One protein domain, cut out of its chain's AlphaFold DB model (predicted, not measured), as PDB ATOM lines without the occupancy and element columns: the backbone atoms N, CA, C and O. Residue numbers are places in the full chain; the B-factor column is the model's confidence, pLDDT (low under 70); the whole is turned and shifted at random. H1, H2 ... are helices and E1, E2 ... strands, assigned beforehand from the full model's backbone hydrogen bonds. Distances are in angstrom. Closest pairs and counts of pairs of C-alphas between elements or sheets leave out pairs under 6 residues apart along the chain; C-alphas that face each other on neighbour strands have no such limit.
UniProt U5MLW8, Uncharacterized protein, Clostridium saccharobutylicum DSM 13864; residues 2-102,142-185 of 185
ATOM      1  N   GLU A   2     104.169 131.623 109.569       65.88
ATOM      2  CA  GLU A   2     102.792 132.112 109.647       65.88
ATOM      3  C   GLU A   2     102.775 133.452 110.389       65.88
ATOM      4  O   GLU A   2     103.596 133.692 111.273       65.88
ATOM      5  N   SER A   3     101.888 134.360 109.987       85.62
ATOM      6  CA  SER A   3     101.738 135.645 110.668       85.62
ATOM      7  C   SER A   3     101.075 135.445 112.028       85.62
ATOM      8  O   SER A   3      99.988 134.869 112.086       85.62
ATOM      9  N   ILE A   4     101.676 135.971 113.092       92.94
ATOM     10  CA  ILE A   4     101.103 135.913 114.441       92.94
ATOM     11  C   ILE A   4     100.050 137.008 114.573       92.94
ATOM     12  O   ILE A   4     100.326 138.182 114.315       92.94
ATOM     13  N   ILE A   5      98.839 136.605 114.955       94.44
ATOM     14  CA  ILE A   5      97.700 137.493 115.175       94.44
ATOM     15  C   ILE A   5      97.226 137.304 116.611       94.44
ATOM     16  O   ILE A   5      96.949 136.177 117.020       94.44
ATOM     17  N   ILE A   6      97.097 138.405 117.346       93.31
ATOM     18  CA  ILE A   6      96.502 138.426 118.685       93.31
ATOM     19  C   ILE A   6      95.169 139.176 118.656       93.31
ATOM     20  O   ILE A   6      94.981 140.115 117.875       93.31
ATOM     21  N   GLU A   7      94.240 138.766 119.517       94.12
ATOM     22  CA  GLU A   7      92.989 139.482 119.766       94.12
ATOM     23  C   GLU A   7      93.106 140.237 121.094       94.12
ATOM     24  O   GLU A   7      93.143 139.628 122.161       94.12
ATOM     25  N   ASP A   8      93.183 141.568 121.034       94.19
ATOM     26  CA  ASP A   8      93.146 142.422 122.221       94.19
ATOM     27  C   ASP A   8      91.740 143.005 122.415       94.19
ATOM     28  O   ASP A   8      91.135 143.538 121.484       94.19
ATOM     29  N   ASN A   9      91.229 142.941 123.645       93.56
ATOM     30  CA  ASN A   9      89.869 143.382 123.973       93.56
ATOM     31  C   ASN A   9      89.617 144.879 123.722       93.56
ATOM     32  O   ASN A   9      88.468 145.271 123.538       93.56
ATOM     33  N   LEU A  10      90.661 145.714 123.755       94.31
ATOM     34  CA  LEU A  10      90.562 147.153 123.515       94.31
ATOM     35  C   LEU A  10      90.941 147.493 122.070       94.31
ATOM     36  O   LEU A  10      90.234 148.233 121.393       94.31
ATOM     37  N   MET A  11      92.065 146.957 121.594       93.88
ATOM     38  CA  MET A  11      92.680 147.368 120.326       93.88
ATOM     39  C   MET A  11      92.206 146.537 119.121       93.88
ATOM     40  O   MET A  11      92.416 146.924 117.965       93.88
ATOM     41  N   GLY A  12      91.513 145.423 119.367       93.94
ATOM     42  CA  GLY A  12      91.048 144.476 118.359       93.94
ATOM     43  C   GLY A  12      92.166 143.565 117.853       93.94
ATOM     44  O   GLY A  12      93.086 143.217 118.589       93.94
ATOM     45  N   LYS A  13      92.083 143.160 116.581       96.62
ATOM     46  CA  LYS A  13      93.063 142.253 115.968       96.62
ATOM     47  C   LYS A  13      94.361 142.971 115.617       96.62
ATOM     48  O   LYS A  13      94.342 143.938 114.845       96.62
ATOM     49  N   LEU A  14      95.471 142.459 116.139       96.00
ATOM     50  CA  LEU A  14      96.817 142.981 115.921       96.00
ATOM     51  C   LEU A  14      97.704 141.905 115.286       96.00
ATOM     52  O   LEU A  14      97.715 140.761 115.734       96.00
ATOM     53  N   GLN A  15      98.452 142.280 114.255       96.19
ATOM     54  CA  GLN A  15      99.430 141.436 113.578       96.19
ATOM     55  C   GLN A  15     100.841 141.808 114.037       96.19
ATOM     56  O   GLN A  15     101.238 142.968 113.918       96.19
ATOM     57  N   TYR A  16     101.605 140.825 114.509       94.19
ATOM     58  CA  TYR A  16     103.001 141.017 114.903       94.19
ATOM     59  C   TYR A  16     103.900 141.250 113.687       94.19
ATOM     60  O   TYR A  16     103.829 140.511 112.698       94.19
ATOM     61  N   LYS A  17     104.803 142.224 113.795       91.62
ATOM     62  CA  LYS A  17     105.874 142.492 112.837       91.62
ATOM     63  C   LYS A  17     107.125 143.007 113.552       91.62
ATOM     64  O   LYS A  17     107.437 144.173 113.381       91.62
ATOM     65  N   LYS A  18     107.844 142.143 114.286       84.88
ATOM     66  CA  LYS A  18     109.176 142.335 114.930       84.88
ATOM     67  C   LYS A  18     109.431 143.642 115.708       84.88
ATOM     68  O   LYS A  18     109.785 143.592 116.873       84.88
ATOM     69  N   GLU A  19     109.259 144.789 115.078       87.12
ATOM     70  CA  GLU A  19     109.403 146.140 115.615       87.12
ATOM     71  C   GLU A  19     108.053 146.798 115.955       87.12
ATOM     72  O   GLU A  19     108.014 147.789 116.679       87.12
ATOM     73  N   ASN A  20     106.933 146.281 115.440       92.69
ATOM     74  CA  ASN A  20     105.610 146.810 115.759       92.69
ATOM     75  C   ASN A  20     104.491 145.762 115.718       92.69
ATOM     76  O   ASN A  20     104.626 144.653 115.194       92.69
ATOM     77  N   TRP A  21     103.349 146.155 116.277       95.00
ATOM     78  CA  TRP A  21     102.060 145.527 116.037       95.00
ATOM     79  C   TRP A  21     101.238 146.378 115.079       95.00
ATOM     80  O   TRP A  21     100.980 147.553 115.342       95.00
ATOM     81  N   ASN A  22     100.746 145.770 114.006       95.88
ATOM     82  CA  ASN A  22      99.862 146.438 113.061       95.88
ATOM     83  C   ASN A  22      98.419 146.064 113.359       95.88
ATOM     84  O   ASN A  22      98.062 144.884 113.343       95.88
ATOM     85  N   LYS A  23      97.560 147.061 113.565       95.38
ATOM     86  CA  LYS A  23      96.123 146.804 113.589       95.38
ATOM     87  C   LYS A  23      95.684 146.319 112.208       95.38
ATOM     88  O   LYS A  23      95.994 146.959 111.206       95.38
ATOM     89  N   ILE A  24      94.976 145.189 112.162       94.62
ATOM     90  CA  ILE A  24      94.531 144.588 110.892       94.62
ATOM     91  C   ILE A  24      93.490 145.482 110.213       94.62
ATOM     92  O   ILE A  24      93.572 145.731 109.013       94.62
ATOM     93  N   ASP A  25      92.540 145.994 110.995       91.44
ATOM     94  CA  ASP A  25      91.496 146.883 110.497       91.44
ATOM     95  C   ASP A  25      91.936 148.348 110.639       91.44
ATOM     96  O   ASP A  25      92.122 148.817 111.771       91.44
ATOM     97  N   PRO A  26      92.094 149.098 109.533       89.56
ATOM     98  CA  PRO A  26      92.420 150.513 109.609       89.56
ATOM     99  C   PRO A  26      91.268 151.301 110.240       89.56
ATOM    100  O   PRO A  26      90.095 150.933 110.129       89.56
ATOM    101  N   ILE A  27      91.597 152.421 110.882       92.81
ATOM    102  CA  ILE A  27      90.584 153.291 111.485       92.81
ATOM    103  C   ILE A  27      90.074 154.266 110.434       92.81
ATOM    104  O   ILE A  27      90.852 154.956 109.774       92.81
ATOM    105  N   LYS A  28      88.750 154.326 110.295       93.69
ATOM    106  CA  LYS A  28      88.075 155.297 109.438       93.69
ATOM    107  C   LYS A  28      87.916 156.630 110.159       93.69
ATOM    108  O   LYS A  28      87.596 156.664 111.346       93.69
ATOM    109  N   TYR A  29      88.110 157.722 109.437       92.25
ATOM    110  CA  TYR A  29      87.922 159.077 109.938       92.25
ATOM    111  C   TYR A  29      87.401 159.999 108.839       92.25
ATOM    112  O   TYR A  29      87.455 159.654 107.664       92.25
ATOM    113  N   TYR A  30      86.909 161.178 109.221       89.81
ATOM    114  CA  TYR A  30      86.452 162.188 108.271       89.81
ATOM    115  C   TYR A  30      87.382 163.392 108.276       89.81
ATOM    116  O   TYR A  30      87.632 163.988 109.326       89.81
ATOM    117  N   LEU A  31      87.850 163.779 107.094       86.62
ATOM    118  CA  LEU A  31      88.631 164.992 106.879       86.62
ATOM    119  C   LEU A  31      88.094 165.682 105.621       86.62
ATOM    120  O   LEU A  31      87.942 165.032 104.594       86.62
ATOM    121  N   ASN A  32      87.740 166.970 105.715       81.44
ATOM    122  CA  ASN A  32      87.016 167.699 104.658       81.44
ATOM    123  C   ASN A  32      85.715 167.002 104.192       81.44
ATOM    124  O   ASN A  32      85.401 166.964 103.009       81.44
ATOM    125  N   ASN A  33      84.950 166.425 105.124       82.38
ATOM    126  CA  ASN A  33      83.732 165.646 104.838       82.38
ATOM    127  C   ASN A  33      83.942 164.407 103.945       82.38
ATOM    128  O   ASN A  33      82.966 163.791 103.520       82.38
ATOM    129  N   GLU A  34      85.188 164.004 103.701       88.69
ATOM    130  CA  GLU A  34      85.527 162.767 103.006       88.69
ATOM    131  C   GLU A  34      85.915 161.696 104.023       88.69
ATOM    132  O   GLU A  34      86.660 161.966 104.969       88.69
ATOM    133  N   GLU A  35      85.406 160.476 103.834       93.56
ATOM    134  CA  GLU A  35      85.844 159.321 104.616       93.56
ATOM    135  C   GLU A  35      87.243 158.904 104.149       93.56
ATOM    136  O   GLU A  35      87.464 158.602 102.976       93.56
ATOM    137  N   LYS A  36      88.185 158.872 105.085       93.31
ATOM    138  CA  LYS A  36      89.561 158.416 104.899       93.31
ATOM    139  C   LYS A  36      89.856 157.276 105.873       93.31
ATOM    140  O   LYS A  36      89.102 157.025 106.815       93.31
ATOM    141  N   SER A  37      90.967 156.583 105.660       93.88
ATOM    142  CA  SER A  37      91.447 155.519 106.542       93.88
ATOM    143  C   SER A  37      92.886 155.774 106.957       93.88
ATOM    144  O   SER A  37      93.676 156.240 106.140       93.88
ATOM    145  N   ILE A  38      93.230 155.442 108.198       95.25
ATOM    146  CA  ILE A  38      94.596 155.538 108.715       95.25
ATOM    147  C   ILE A  38      95.080 154.171 109.196       95.25
ATOM    148  O   ILE A  38      94.327 153.403 109.806       95.25
ATOM    149  N   ILE A  39      96.345 153.868 108.915       95.69
ATOM    150  CA  ILE A  39      97.011 152.675 109.443       95.69
ATOM    151  C   ILE A  39      97.390 152.941 110.900       95.69
ATOM    152  O   ILE A  39      97.948 153.994 111.206       95.69
ATOM    153  N   ILE A  40      97.113 151.983 111.786       96.94
ATOM    154  CA  ILE A  40      97.527 152.048 113.190       96.94
ATOM    155  C   ILE A  40      98.651 151.045 113.433       96.94
ATOM    156  O   ILE A  40      98.479 149.843 113.213       96.94
ATOM    157  N   GLU A  41      99.776 151.553 113.921       97.00
ATOM    158  CA  GLU A  41     100.892 150.765 114.435       97.00
ATOM    159  C   GLU A  41     101.031 150.998 115.939       97.00
ATOM    160  O   GLU A  41     100.750 152.083 116.448       97.00
ATOM    161  N   ILE A  42     101.489 149.986 116.654       96.69
ATOM    162  CA  ILE A  42     101.858 150.064 118.062       96.69
ATOM    163  C   ILE A  42     103.323 149.666 118.144       96.69
ATOM    164  O   ILE A  42     103.709 148.616 117.635       96.69
ATOM    165  N   ASP A  43     104.124 150.529 118.746       96.06
ATOM    166  CA  ASP A  43     105.548 150.310 118.957       96.06
ATOM    167  C   ASP A  43     105.810 149.082 119.855       96.06
ATOM    168  O   ASP A  43     104.963 148.691 120.665       96.06
ATOM    169  N   ILE A  44     106.979 148.459 119.698       92.88
ATOM    170  CA  ILE A  44     107.484 147.423 120.605       92.88
ATOM    171  C   ILE A  44     108.823 147.909 121.169       92.88
ATOM    172  O   ILE A  44     109.802 148.013 120.437       92.88
ATOM    173  N   GLN A  45     108.885 148.169 122.480       85.25
ATOM    174  CA  GLN A  45     110.138 148.560 123.147       85.25
ATOM    175  C   GLN A  45     110.974 147.382 123.654       85.25
ATOM    176  O   GLN A  45     112.188 147.528 123.773       85.25
ATOM    177  N   ASN A  46     110.353 146.238 123.948       87.12
ATOM    178  CA  ASN A  46     111.059 145.023 124.344       87.12
ATOM    179  C   ASN A  46     110.663 143.873 123.412       87.12
ATOM    180  O   ASN A  46     109.652 143.197 123.623       87.12
ATOM    181  N   GLY A  47     111.433 143.717 122.334       90.69
ATOM    182  CA  GLY A  47     111.198 142.684 121.329       90.69
ATOM    183  C   GLY A  47     111.327 141.282 121.914       90.69
ATOM    184  O   GLY A  47     110.463 140.453 121.664       90.69
ATOM    185  N   GLU A  48     112.340 141.044 122.745       92.25
ATOM    186  CA  GLU A  48     112.649 139.727 123.316       92.25
ATOM    187  C   GLU A  48     111.551 139.287 124.292       92.25
ATOM    188  O   GLU A  48     110.965 138.220 124.108       92.25
ATOM    189  N   ALA A  49     111.147 140.156 125.226       91.88
ATOM    190  CA  ALA A  49     110.028 139.870 126.126       91.88
ATOM    191  C   ALA A  49     108.694 139.711 125.370       91.88
ATOM    192  O   ALA A  49     107.869 138.868 125.720       91.88
ATOM    193  N   THR A  50     108.478 140.480 124.295       91.81
ATOM    194  CA  THR A  50     107.298 140.300 123.429       91.81
ATOM    195  C   THR A  50     107.329 138.941 122.730       91.81
ATOM    196  O   THR A  50     106.310 138.262 122.661       91.81
ATOM    197  N   GLU A  51     108.478 138.524 122.202       92.94
ATOM    198  CA  GLU A  51     108.635 137.228 121.542       92.94
ATOM    199  C   GLU A  51     108.442 136.067 122.520       92.94
ATOM    200  O   GLU A  51     107.706 135.130 122.199       92.94
ATOM    201  N   TYR A  52     108.998 136.176 123.729       92.06
ATOM    202  CA  TYR A  52     108.770 135.243 124.831       92.06
ATOM    203  C   TYR A  52     107.278 135.081 125.155       92.06
ATOM    204  O   TYR A  52     106.765 133.960 125.161       92.06
ATOM    205  N   GLU A  53     106.540 136.184 125.328       90.00
ATOM    206  CA  GLU A  53     105.091 136.158 125.600       90.00
ATOM    207  C   GLU A  53     104.273 135.499 124.485       90.00
ATOM    208  O   GLU A  53     103.223 134.902 124.731       90.00
ATOM    209  N   LEU A  54     104.751 135.608 123.249       90.25
ATOM    210  CA  LEU A  54     104.135 134.985 122.084       90.25
ATOM    211  C   LEU A  54     104.572 133.527 121.881       90.25
ATOM    212  O   LEU A  54     104.070 132.874 120.965       90.25
ATOM    213  N   GLY A  55     105.490 133.015 122.705       89.56
ATOM    214  CA  GLY A  55     106.060 131.678 122.562       89.56
ATOM    215  C   GLY A  55     106.897 131.519 121.291       89.56
ATOM    216  O   GLY A  55     106.913 130.443 120.691       89.56
ATOM    217  N   ILE A  56     107.554 132.593 120.845       86.88
ATOM    218  CA  ILE A  56     108.458 132.608 119.689       86.88
ATOM    219  C   ILE A  56     109.857 133.086 120.091       86.88
ATOM    220  O   ILE A  56     110.083 133.507 121.215       86.88
ATOM    221  N   GLY A  57     110.828 132.976 119.183       81.62
ATOM    222  CA  GLY A  57     112.186 133.493 119.413       81.62
ATOM    223  C   GLY A  57     113.119 132.569 120.206       81.62
ATOM    224  O   GLY A  57     114.325 132.763 120.153       81.62
ATOM    225  N   GLY A  58     112.599 131.498 120.818       87.06
ATOM    226  CA  GLY A  58     113.415 130.531 121.566       87.06
ATOM    227  C   GLY A  58     113.834 131.020 122.954       87.06
ATOM    228  O   GLY A  58     114.786 130.480 123.499       87.06
ATOM    229  N   TRP A  59     113.128 132.020 123.477       91.56
ATOM    230  CA  TRP A  59     113.331 132.596 124.801       91.56
ATOM    231  C   TRP A  59     112.724 131.713 125.898       91.56
ATOM    232  O   TRP A  59     111.618 131.182 125.739       91.56
ATOM    233  N   GLU A  60     113.422 131.597 127.019       89.62
ATOM    234  CA  GLU A  60     112.998 130.908 128.235       89.62
ATOM    235  C   GLU A  60     112.760 131.913 129.378       89.62
ATOM    236  O   GLU A  60     113.072 133.096 129.283       89.62
ATOM    237  N   ALA A  61     112.112 131.470 130.461       86.06
ATOM    238  CA  ALA A  61     111.739 132.371 131.558       86.06
ATOM    239  C   ALA A  61     112.957 132.927 132.318       86.06
ATOM    240  O   ALA A  61     112.875 133.996 132.907       86.06
ATOM    241  N   ASP A  62     114.060 132.182 132.327       91.75
ATOM    242  CA  ASP A  62     115.332 132.524 132.960       91.75
ATOM    243  C   ASP A  62     116.207 133.466 132.120       91.75
ATOM    244  O   ASP A  62     117.208 133.964 132.635       91.75
ATOM    245  N   ASP A  63     115.813 133.757 130.876       91.25
ATOM    246  CA  ASP A  63     116.455 134.783 130.049       91.25
ATOM    247  C   ASP A  63     116.098 136.213 130.502       91.25
ATOM    248  O   ASP A  63     116.769 137.164 130.099       91.25
ATOM    249  N   PHE A  64     115.070 136.380 131.346       91.75
ATOM    250  CA  PHE A  64     114.565 137.684 131.782       91.75
ATOM    251  C   PHE A  64     114.635 137.849 133.300       91.75
ATOM    252  O   PHE A  64     114.160 137.006 134.061       91.75
ATOM    253  N   ASP A  65     115.141 138.998 133.745       92.31
ATOM    254  CA  ASP A  65     114.997 139.417 135.138       92.31
ATOM    255  C   ASP A  65     113.558 139.906 135.405       92.31
ATOM    256  O   ASP A  65     112.921 140.506 134.533       92.31
ATOM    257  N   ASP A  66     113.061 139.738 136.638       89.44
ATOM    258  CA  ASP A  66     111.716 140.190 137.049       89.44
ATOM    259  C   ASP A  66     111.468 141.678 136.704       89.44
ATOM    260  O   ASP A  66     110.407 142.047 136.197       89.44
ATOM    261  N   ASP A  67     112.486 142.531 136.884       90.25
ATOM    262  CA  ASP A  67     112.444 143.966 136.558       90.25
ATOM    263  C   ASP A  67     112.236 144.244 135.055       90.25
ATOM    264  O   ASP A  67     111.774 145.320 134.654       90.25
ATOM    265  N   GLU A  68     112.637 143.325 134.180       88.62
ATOM    266  CA  GLU A  68     112.438 143.452 132.740       88.62
ATOM    267  C   GLU A  68     110.995 143.147 132.345       88.62
ATOM    268  O   GLU A  68     110.373 143.951 131.638       88.62
ATOM    269  N   LEU A  69     110.448 142.050 132.868       89.25
ATOM    270  CA  LEU A  69     109.053 141.670 132.658       89.25
ATOM    271  C   LEU A  69     108.100 142.716 133.255       89.25
ATOM    272  O   LEU A  69     107.147 143.132 132.592       89.25
ATOM    273  N   ASP A  70     108.407 143.246 134.442       92.56
ATOM    274  CA  ASP A  70     107.627 144.318 135.071       92.56
ATOM    275  C   ASP A  70     107.616 145.606 134.228       92.56
ATOM    276  O   ASP A  70     106.571 146.249 134.059       92.56
ATOM    277  N   ARG A  71     108.762 145.989 133.645       92.00
ATOM    278  CA  ARG A  71     108.844 147.151 132.740       92.00
ATOM    279  C   ARG A  71     108.069 146.928 131.445       92.00
ATOM    280  O   ARG A  71     107.443 147.873 130.956       92.00
ATOM    281  N   HIS A  72     108.087 145.713 130.900       93.38
ATOM    282  CA  HIS A  72     107.316 145.350 129.709       93.38
ATOM    283  C   HIS A  72     105.803 145.386 129.976       93.38
ATOM    284  O   HIS A  72     105.039 145.973 129.206       93.38
ATOM    285  N   GLU A  73     105.357 144.876 131.122       93.75
ATOM    286  CA  GLU A  73     103.958 144.981 131.553       93.75
ATOM    287  C   GLU A  73     103.511 146.434 131.753       93.75
ATOM    288  O   GLU A  73     102.427 146.834 131.306       93.75
ATOM    289  N   GLU A  74     104.344 147.264 132.382       95.56
ATOM    290  CA  GLU A  74     104.055 148.690 132.529       95.56
ATOM    291  C   GLU A  74     103.997 149.397 131.167       95.56
ATOM    292  O   GLU A  74     103.080 150.182 130.913       95.56
ATOM    293  N   TYR A  75     104.907 149.072 130.245       94.81
ATOM    294  CA  TYR A  75     104.870 149.578 128.873       94.81
ATOM    295  C   TYR A  75     103.533 149.257 128.186       94.81
ATOM    296  O   TYR A  75     102.879 150.167 127.661       94.81
ATOM    297  N   LYS A  76     103.070 148.001 128.253       94.25
ATOM    298  CA  LYS A  76     101.780 147.580 127.676       94.25
ATOM    299  C   LYS A  76     100.603 148.360 128.266       94.25
ATOM    300  O   LYS A  76      99.700 148.765 127.525       94.25
ATOM    301  N   LYS A  77     100.609 148.633 129.577       96.06
ATOM    302  CA  LYS A  77      99.585 149.476 130.228       96.06
ATOM    303  C   LYS A  77      99.602 150.906 129.695       96.06
ATOM    304  O   LYS A  77      98.537 151.459 129.412       96.06
ATOM    305  N   GLN A  78     100.782 151.497 129.521       97.19
ATOM    306  CA  GLN A  78     100.921 152.854 128.985       97.19
ATOM    307  C   GLN A  78     100.459 152.938 127.523       97.19
ATOM    308  O   GLN A  78      99.720 153.853 127.169       97.19
ATOM    309  N   VAL A  79     100.795 151.953 126.686       96.56
ATOM    310  CA  VAL A  79     100.286 151.867 125.305       96.56
ATOM    311  C   VAL A  79      98.758 151.788 125.279       96.56
ATOM    312  O   VAL A  79      98.119 152.547 124.551       96.56
ATOM    313  N   LYS A  80      98.149 150.931 126.112       96.81
ATOM    314  CA  LYS A  80      96.681 150.837 126.222       96.81
ATOM    315  C   LYS A  80      96.053 152.148 126.685       96.81
ATOM    316  O   LYS A  80      95.007 152.538 126.171       96.81
ATOM    317  N   PHE A  81      96.698 152.853 127.613       97.56
ATOM    318  CA  PHE A  81      96.277 154.191 128.021       97.56
ATOM    319  C   PHE A  81      96.296 155.173 126.838       97.56
ATOM    320  O   PHE A  81      95.310 155.873 126.613       97.56
ATOM    321  N   MET A  82      97.377 155.200 126.054       97.94
ATOM    322  CA  MET A  82      97.506 156.092 124.897       97.94
ATOM    323  C   MET A  82      96.505 155.752 123.787       97.94
ATOM    324  O   MET A  82      95.903 156.660 123.211       97.94
ATOM    325  N   TYR A  83      96.259 154.459 123.540       97.25
ATOM    326  CA  TYR A  83      95.197 154.004 122.640       97.25
ATOM    327  C   TYR A  83      93.835 154.513 123.105       97.25
ATOM    328  O   TYR A  83      93.093 155.104 122.326       97.25
ATOM    329  N   LYS A  84      93.507 154.331 124.386       97.19
ATOM    330  CA  LYS A  84      92.235 154.798 124.935       97.19
ATOM    331  C   LYS A  84      92.080 156.313 124.799       97.19
ATOM    332  O   LYS A  84      91.023 156.794 124.412       97.19
ATOM    333  N   LYS A  85      93.149 157.060 125.089       96.62
ATOM    334  CA  LYS A  85      93.138 158.523 125.070       96.62
ATOM    335  C   LYS A  85      92.932 159.095 123.668       96.62
ATOM    336  O   LYS A  85      92.157 160.031 123.522       96.62
ATOM    337  N   TYR A  86      93.614 158.553 122.659       96.88
ATOM    338  CA  TYR A  86      93.640 159.177 121.332       96.88
ATOM    339  C   TYR A  86      93.046 158.339 120.201       96.88
ATOM    340  O   TYR A  86      92.758 158.883 119.140       96.88
ATOM    341  N   ILE A  87      92.877 157.032 120.362       95.94
ATOM    342  CA  ILE A  87      92.516 156.138 119.256       95.94
ATOM    343  C   ILE A  87      91.114 155.548 119.424       95.94
ATOM    344  O   ILE A  87      90.386 155.472 118.438       95.94
ATOM    345  N   GLU A  88      90.693 155.204 120.647       94.25
ATOM    346  CA  GLU A  88      89.350 154.653 120.925       94.25
ATOM    347  C   GLU A  88      88.233 155.560 120.375       94.25
ATOM    348  O   GLU A  88      87.321 155.087 119.698       94.25
ATOM    349  N   LEU A  89      88.358 156.876 120.577       92.12
ATOM    350  CA  LEU A  89      87.481 157.896 119.995       92.12
ATOM    351  C   LEU A  89      88.239 158.768 118.990       92.12
ATOM    352  O   LEU A  89      88.294 159.990 119.115       92.12
ATOM    353  N   PHE A  90      88.798 158.149 117.947       94.00
ATOM    354  CA  PHE A  90      89.676 158.829 116.985       94.00
ATOM    355  C   PHE A  90      89.077 160.098 116.347       94.00
ATOM    356  O   PHE A  90      89.809 161.010 115.977       94.00
ATOM    357  N   SER A  91      87.747 160.217 116.268       93.69
ATOM    358  CA  SER A  91      87.083 161.443 115.799       93.69
ATOM    359  C   SER A  91      87.413 162.697 116.627       93.69
ATOM    360  O   SER A  91      87.444 163.793 116.074       93.69
ATOM    361  N   GLU A  92      87.675 162.556 117.929       94.62
ATOM    362  CA  GLU A  92      88.070 163.666 118.807       94.62
ATOM    363  C   GLU A  92      89.523 164.062 118.555       94.62
ATOM    364  O   GLU A  92      89.824 165.238 118.361       94.62
ATOM    365  N   THR A  93      90.401 163.071 118.420       96.00
ATOM    366  CA  THR A  93      91.795 163.270 118.011       96.00
ATOM    367  C   THR A  93      91.895 163.954 116.660       96.00
ATOM    368  O   THR A  93      92.718 164.842 116.481       96.00
ATOM    369  N   ILE A  94      91.026 163.609 115.711       95.44
ATOM    370  CA  ILE A  94      90.997 164.270 114.406       95.44
ATOM    371  C   ILE A  94      90.579 165.739 114.519       95.44
ATOM    372  O   ILE A  94      91.108 166.558 113.773       95.44
ATOM    373  N   LYS A  95      89.699 166.115 115.454       94.44
ATOM    374  CA  LYS A  95      89.407 167.540 115.710       94.44
ATOM    375  C   LYS A  95      90.650 168.268 116.220       94.44
ATOM    376  O   LYS A  95      90.996 169.303 115.668       94.44
ATOM    377  N   LEU A  96      91.362 167.680 117.181       95.88
ATOM    378  CA  LEU A  96      92.618 168.238 117.687       95.88
ATOM    379  C   LEU A  96      93.666 168.383 116.572       95.88
ATOM    380  O   LEU A  96      94.257 169.443 116.404       95.88
ATOM    381  N   VAL A  97      93.850 167.344 115.757       96.19
ATOM    382  CA  VAL A  97      94.759 167.361 114.601       96.19
ATOM    383  C   VAL A  97      94.386 168.465 113.611       96.19
ATOM    384  O   VAL A  97      95.272 169.130 113.079       96.19
ATOM    385  N   ARG A  98      93.088 168.692 113.374       95.25
ATOM    386  CA  ARG A  98      92.616 169.783 112.513       95.25
ATOM    387  C   ARG A  98      93.021 171.151 113.053       95.25
ATOM    388  O   ARG A  98      93.504 171.972 112.276       95.25
ATOM    389  N   ASP A  99      92.856 171.376 114.351       95.56
ATOM    390  CA  ASP A  99      93.214 172.646 114.986       95.56
ATOM    391  C   ASP A  99      94.730 172.902 114.901       95.56
ATOM    392  O   ASP A  99      95.142 173.983 114.476       95.56
ATOM    393  N   ILE A 100      95.547 171.877 115.179       96.88
ATOM    394  CA  ILE A 100      97.019 171.932 115.080       96.88
ATOM    395  C   ILE A 100      97.470 172.275 113.654       96.88
ATOM    396  O   ILE A 100      98.324 173.133 113.451       96.88
ATOM    397  N   ILE A 101      96.881 171.633 112.646       95.94
ATOM    398  CA  ILE A 101      97.192 171.890 111.233       95.94
ATOM    399  C   ILE A 101      96.825 173.321 110.826       95.94
ATOM    400  O   ILE A 101      97.554 173.957 110.064       95.94
ATOM    401  N   ILE A 102      95.674 173.827 111.280       95.56
ATOM    402  CA  ILE A 102      95.251 175.196 110.971       95.56
ATOM    403  C   ILE A 102      96.225 176.197 111.589       95.56
ATOM    404  O   ILE A 102      96.537 177.203 110.948       95.56
ATOM    405  N   LEU A 142      96.599 162.168 105.960       95.12
ATOM    406  CA  LEU A 142      97.153 161.399 107.080       95.12
ATOM    407  C   LEU A 142      97.290 159.942 106.651       95.12
ATOM    408  O   LEU A 142      96.329 159.353 106.150       95.12
ATOM    409  N   GLN A 143      98.466 159.366 106.865       94.56
ATOM    410  CA  GLN A 143      98.808 158.033 106.368       94.56
ATOM    411  C   GLN A 143      98.830 157.002 107.490       94.56
ATOM    412  O   GLN A 143      98.294 155.897 107.353       94.56
ATOM    413  N   LYS A 144      99.442 157.363 108.623       95.75
ATOM    414  CA  LYS A 144      99.740 156.412 109.688       95.75
ATOM    415  C   LYS A 144      99.761 157.073 111.056       95.75
ATOM    416  O   LYS A 144     100.276 158.178 111.196       95.75
ATOM    417  N   ALA A 145      99.244 156.374 112.060       97.19
ATOM    418  CA  ALA A 145      99.415 156.716 113.461       97.19
ATOM    419  C   ALA A 145     100.169 155.591 114.175       97.19
ATOM    420  O   ALA A 145      99.748 154.436 114.141       97.19
ATOM    421  N   THR A 146     101.275 155.930 114.830       97.31
ATOM    422  CA  THR A 146     102.044 155.012 115.674       97.31
ATOM    423  C   THR A 146     101.808 155.358 117.140       97.31
ATOM    424  O   THR A 146     101.977 156.508 117.549       97.31
ATOM    425  N   ILE A 147     101.423 154.365 117.934       97.62
ATOM    426  CA  ILE A 147     101.199 154.491 119.372       97.62
ATOM    427  C   ILE A 147     102.478 154.093 120.096       97.62
ATOM    428  O   ILE A 147     102.953 152.970 119.949       97.62
ATOM    429  N   PHE A 148     102.999 155.010 120.901       96.31
ATOM    430  CA  PHE A 148     104.097 154.777 121.832       96.31
ATOM    431  C   PHE A 148     103.565 154.832 123.268       96.31
ATOM    432  O   PHE A 148     102.450 155.292 123.518       96.31
ATOM    433  N   ASN A 149     104.382 154.449 124.247       94.75
ATOM    434  CA  ASN A 149     104.004 154.525 125.663       94.75
ATOM    435  C   ASN A 149     103.732 155.953 126.179       94.75
ATOM    436  O   ASN A 149     103.002 156.123 127.150       94.75
ATOM    437  N   LYS A 150     104.315 156.992 125.569       95.94
ATOM    438  CA  LYS A 150     104.205 158.384 126.061       95.94
ATOM    439  C   LYS A 150     103.487 159.342 125.115       95.94
ATOM    440  O   LYS A 150     103.206 160.475 125.507       95.94
ATOM    441  N   ARG A 151     103.221 158.916 123.882       96.56
ATOM    442  CA  ARG A 151     102.638 159.754 122.830       96.56
ATOM    443  C   ARG A 151     102.003 158.913 121.730       96.56
ATOM    444  O   ARG A 151     102.332 157.735 121.589       96.56
ATOM    445  N   ILE A 152     101.187 159.541 120.897       97.50
ATOM    446  CA  ILE A 152     100.924 159.042 119.549       97.50
ATOM    447  C   ILE A 152     101.629 159.938 118.536       97.50
ATOM    448  O   ILE A 152     101.712 161.148 118.739       97.50
ATOM    449  N   ARG A 153     102.147 159.345 117.462       97.62
ATOM    450  CA  ARG A 153     102.713 160.070 116.323       97.62
ATOM    451  C   ARG A 153     101.842 159.827 115.107       97.62
ATOM    452  O   ARG A 153     101.729 158.686 114.672       97.62
ATOM    453  N   ILE A 154     101.267 160.879 114.550       97.25
ATOM    454  CA  ILE A 154     100.508 160.838 113.303       97.25
ATOM    455  C   ILE A 154     101.398 161.415 112.215       97.25
ATOM    456  O   ILE A 154     101.905 162.518 112.370       97.25
ATOM    457  N   ILE A 155     101.601 160.679 111.131       96.81
ATOM    458  CA  ILE A 155     102.371 161.144 109.979       96.81
ATOM    459  C   ILE A 155     101.467 161.270 108.762       96.81
ATOM    460  O   ILE A 155     100.467 160.549 108.620       96.81
ATOM    461  N   GLY A 156     101.832 162.182 107.878       95.25
ATOM    462  CA  GLY A 156     101.095 162.414 106.656       95.25
ATOM    463  C   GLY A 156     101.888 163.191 105.627       95.25
ATOM    464  O   GLY A 156     103.049 163.543 105.825       95.25
ATOM    465  N   GLU A 157     101.200 163.478 104.532       94.62
ATOM    466  CA  GLU A 157     101.707 164.289 103.441       94.62
ATOM    467  C   GLU A 157     101.074 165.672 103.450       94.62
ATOM    468  O   GLU A 157      99.868 165.814 103.687       94.62
ATOM    469  N   CYS A 158     101.890 166.683 103.170       92.81
ATOM    470  CA  CYS A 158     101.479 168.071 103.138       92.81
ATOM    471  C   CYS A 158     102.410 168.911 102.254       92.81
ATOM    472  O   CYS A 158     103.626 168.874 102.407       92.81
ATOM    473  N   LYS A 159     101.840 169.717 101.351       87.69
ATOM    474  CA  LYS A 159     102.599 170.440 100.310       87.69
ATOM    475  C   LYS A 159     103.620 171.460 100.813       87.69
ATOM    476  O   LYS A 159     104.517 171.813 100.058       87.69
ATOM    477  N   TRP A 160     103.446 172.007 102.018       91.12
ATOM    478  CA  TRP A 160     104.337 173.058 102.532       91.12
ATOM    479  C   TRP A 160     105.476 172.540 103.410       91.12
ATOM    480  O   TRP A 160     106.264 173.336 103.916       91.12
ATOM    481  N   TYR A 161     105.602 171.222 103.544       90.44
ATOM    482  CA  TYR A 161     106.728 170.584 104.213       90.44
ATOM    483  C   TYR A 161     107.809 170.154 103.223       90.44
ATOM    484  O   TYR A 161     107.544 169.901 102.045       90.44
ATOM    485  N   ILE A 162     109.050 170.044 103.703       82.19
ATOM    486  CA  ILE A 162     110.150 169.514 102.893       82.19
ATOM    487  C   ILE A 162     109.830 168.053 102.560       82.19
ATOM    488  O   ILE A 162     109.329 167.309 103.397       82.19
ATOM    489  N   ASN A 163     110.070 167.659 101.307       86.31
ATOM    490  CA  ASN A 163     109.687 166.349 100.760       86.31
ATOM    491  C   ASN A 163     108.180 166.040 100.836       86.31
ATOM    492  O   ASN A 163     107.772 164.922 100.545       86.31
ATOM    493  N   ASN A 164     107.352 167.042 101.146       91.75
ATOM    494  CA  ASN A 164     105.923 166.924 101.405       91.75
ATOM    495  C   ASN A 164     105.553 166.012 102.585       91.75
ATOM    496  O   ASN A 164     104.430 165.521 102.604       91.75
ATOM    497  N   GLU A 165     106.435 165.783 103.560       94.50
ATOM    498  CA  GLU A 165     106.180 164.870 104.685       94.50
ATOM    499  C   GLU A 165     106.195 165.603 106.029       94.50
ATOM    500  O   GLU A 165     107.105 166.377 106.333       94.50
ATOM    501  N   PHE A 166     105.205 165.318 106.875       96.12
ATOM    502  CA  PHE A 166     105.088 165.929 108.198       96.12
ATOM    503  C   PHE A 166     104.672 164.923 109.269       96.12
ATOM    504  O   PHE A 166     104.131 163.847 108.986       96.12
ATOM    505  N   GLY A 167     104.920 165.296 110.521       97.12
ATOM    506  CA  GLY A 167     104.485 164.557 111.698       97.12
ATOM    507  C   GLY A 167     103.733 165.445 112.682       97.12
ATOM    508  O   GLY A 167     103.930 166.653 112.721       97.12
ATOM    509  N   ILE A 168     102.889 164.827 113.500       97.75
ATOM    510  CA  ILE A 168     102.282 165.414 114.691       97.75
ATOM    511  C   ILE A 168     102.521 164.443 115.840       97.75
ATOM    512  O   ILE A 168     102.104 163.286 115.749       97.75
ATOM    513  N   ASN A 169     103.136 164.897 116.931       97.75
ATOM    514  CA  ASN A 169     103.097 164.149 118.186       97.75
ATOM    515  C   ASN A 169     102.026 164.713 119.105       97.75
ATOM    516  O   ASN A 169     101.929 165.924 119.267       97.75
ATOM    517  N   LEU A 170     101.285 163.820 119.755       97.75
ATOM    518  CA  LEU A 170     100.360 164.142 120.836       97.75
ATOM    519  C   LEU A 170     100.806 163.384 122.084       97.75
ATOM    520  O   LEU A 170     100.782 162.147 122.103       97.75
ATOM    521  N   TRP A 171     101.258 164.104 123.106       97.50
ATOM    522  CA  TRP A 171     101.802 163.515 124.327       97.50
ATOM    523  C   TRP A 171     100.736 163.251 125.379       97.50
ATOM    524  O   TRP A 171      99.658 163.834 125.397       97.50
ATOM    525  N   LYS A 172     101.070 162.375 126.326       95.12
ATOM    526  CA  LYS A 172     100.208 162.021 127.459       95.12
ATOM    527  C   LYS A 172      99.693 163.225 128.263       95.12
ATOM    528  O   LYS A 172      98.619 163.115 128.850       95.12
ATOM    529  N   ASP A 173     100.427 164.329 128.295       95.38
ATOM    530  CA  ASP A 173     100.084 165.571 128.998       95.38
ATOM    531  C   ASP A 173      99.324 166.594 128.131       95.38
ATOM    532  O   ASP A 173      99.176 167.740 128.542       95.38
ATOM    533  N   ASP A 174      98.842 166.179 126.954       93.44
ATOM    534  CA  ASP A 174      98.131 167.014 125.972       93.44
ATOM    535  C   ASP A 174      98.984 168.084 125.284       93.44
ATOM    536  O   ASP A 174      98.466 168.853 124.473       93.44
ATOM    537  N   SER A 175     100.300 168.093 125.517       96.69
ATOM    538  CA  SER A 175     101.209 168.846 124.657       96.69
ATOM    539  C   SER A 175     101.271 168.227 123.255       96.69
ATOM    540  O   SER A 175     100.988 167.036 123.059       96.69
ATOM    541  N   TYR A 176     101.644 169.040 122.264       97.31
ATOM    542  CA  TYR A 176     101.844 168.599 120.885       97.31
ATOM    543  C   TYR A 176     102.983 169.343 120.191       97.31
ATOM    544  O   TYR A 176     103.420 170.408 120.625       97.31
ATOM    545  N   ASN A 177     103.475 168.746 119.106       96.25
ATOM    546  CA  ASN A 177     104.348 169.398 118.145       96.25
ATOM    547  C   ASN A 177     103.973 168.948 116.734       96.25
ATOM    548  O   ASN A 177     103.402 167.874 116.543       96.25
ATOM    549  N   ILE A 178     104.291 169.799 115.767       96.75
ATOM    550  CA  ILE A 178     104.093 169.585 114.337       96.75
ATOM    551  C   ILE A 178     105.311 170.146 113.594       96.75
ATOM    552  O   ILE A 178     106.014 171.008 114.125       96.75
ATOM    553  N   GLY A 179     105.656 169.561 112.448       95.06
ATOM    554  CA  GLY A 179     106.972 169.759 111.847       95.06
ATOM    555  C   GLY A 179     107.320 168.732 110.769       95.06
ATOM    556  O   GLY A 179     106.579 167.774 110.528       95.06
ATOM    557  N   ASN A 180     108.484 168.922 110.136       92.69
ATOM    558  CA  ASN A 180     109.023 167.968 109.161       92.69
ATOM    559  C   ASN A 180     109.235 166.611 109.837       92.69
ATOM    560  O   ASN A 180     109.676 166.561 110.990       92.69
ATOM    561  N   LEU A 181     108.990 165.520 109.114       88.50
ATOM    562  CA  LEU A 181     109.105 164.173 109.675       88.50
ATOM    563  C   LEU A 181     110.490 163.902 110.300       88.50
ATOM    564  O   LEU A 181     110.564 163.386 111.413       88.50
ATOM    565  N   ASP A 182     111.565 164.365 109.655       82.62
ATOM    566  CA  ASP A 182     112.953 164.249 110.141       82.62
ATOM    567  C   ASP A 182     113.239 165.034 111.431       82.62
ATOM    568  O   ASP A 182     114.254 164.827 112.092       82.62
ATOM    569  N   THR A 183     112.361 165.970 111.792       82.06
ATOM    570  CA  THR A 183     112.497 166.812 112.990       82.06
ATOM    571  C   THR A 183     111.611 166.353 114.146       82.06
ATOM    572  O   THR A 183     111.726 166.873 115.255       82.06
ATOM    573  N   ILE A 184     110.741 165.368 113.907       75.38
ATOM    574  CA  ILE A 184     109.748 164.887 114.866       75.38
ATOM    575  C   ILE A 184     110.113 163.472 115.310       75.38
ATOM    576  O   ILE A 184     109.680 162.466 114.740       75.38
ATOM    577  N   TYR A 185     110.908 163.428 116.383       60.44
ATOM    578  CA  TYR A 185     111.280 162.221 117.127       60.44
ATOM    579  C   TYR A 185     110.645 162.154 118.481       60.44
ATOM    580  O   TYR A 185     110.100 163.157 118.987       60.44
TER     581      TYR A 185
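This is residues 2 to 102 and 142 to 185 of the 185 residues of an uncharacterized protein of Clostridium saccharobutylicum DSM 13864 (UniProt U5MLW8). A strongly twisted sheet of nine strands curls round two helices, H3 and residues 75 to 86 of the long H2. The other end of H2 reaches beyond the sheet to one end of the model, where the short H1 and the unnamed stretch of residues 54 to 65 lie. The printed part has 145 residues, with three named helices and nine named strands in the order E1 E2 E3 E4 E5 H1 H2 H3 E6 E7 E8 E9. The sheet is branched and mixed, with E5 and E6 parallel and its other neighbour pairs antiparallel; the class is mixed, helices and strands. The whole is compact, with a radius of gyration of the C-alphas of 16.5 A, yet elongated, spanning 52 by 27 by 27 A.

E5, residues 34 to 43, has three neighbours in staggered pairing: E4, residues 27 to 31, and E3, residues 20 to 23, on one side, and E6, residues 142 to 147, on the other side. E4 and E5 form a hairpin, with N 36 and O 29 within hydrogen-bond range at 2.8 A; across E3 and E5, N 21 and O 42 are within hydrogen-bond range at 2.8 A, and across E5 and E6, N 145 and O 39 are within hydrogen-bond range at 2.8 A. E1, residues 5 to 8, E2, residues 12 to 17, and E3 make a meander, each strand the antiparallel neighbour of the one before, with N 6 and O 14 at 2.9 A and N 15 and O 22 at 2.8 A. E6, E7, residues 151 to 158, E8, residues 165 to 171, and E9, residues 176 to 180, make another, with N 146 and O 153 at 2.8 A, N 154 and O 168 at 2.8 A and N 169 and O 177 at 3.0 A. H2, residues 66 to 86, is on the sheet; its closest C-alphas to E6 are those of Val 79 and Ile 147, 6.6 A. H3, residues 90 to 102, is on the sheet too; the closest C-alphas of H3 and E4 are those of Ser 91 and Tyr 29, 6.4 A. H2 and H3 are close but not clearly touching, with the C-alphas of Tyr 86 and Thr 93 closest at 5.6 A, and about perpendicular at 74 degrees. H1, residues 47 to 53, is not on the sheet. It only just touches H2, with 3 pairs of C-alphas within 8 A, the closest being Ala 49 and Leu 69 at 6.8 A. In H1, H2 and H3 every O i to N i+4 pair is within hydrogen-bond range.

E1 begins at C-alpha 5, (97.700, 137.493, 115.175), and E9 ends at C-alpha 180, (109.023, 167.968, 109.161). H2 is 30.6 A long, E5 28.5 A, E7 21.4 A, E8 20.2 A and H3 18.3 A.

The C-alphas farthest apart, those of Asn 33 and Asp 62, are 53.7 A apart. Residues 103 to 141 are not printed; C-alphas 102 and 142 are 14.5 A apart across this cut. Of the links printed whole, H1 to H2 is long. The mean pLDDT of the printed part is 92.7; residues 2 and 185 are under 70.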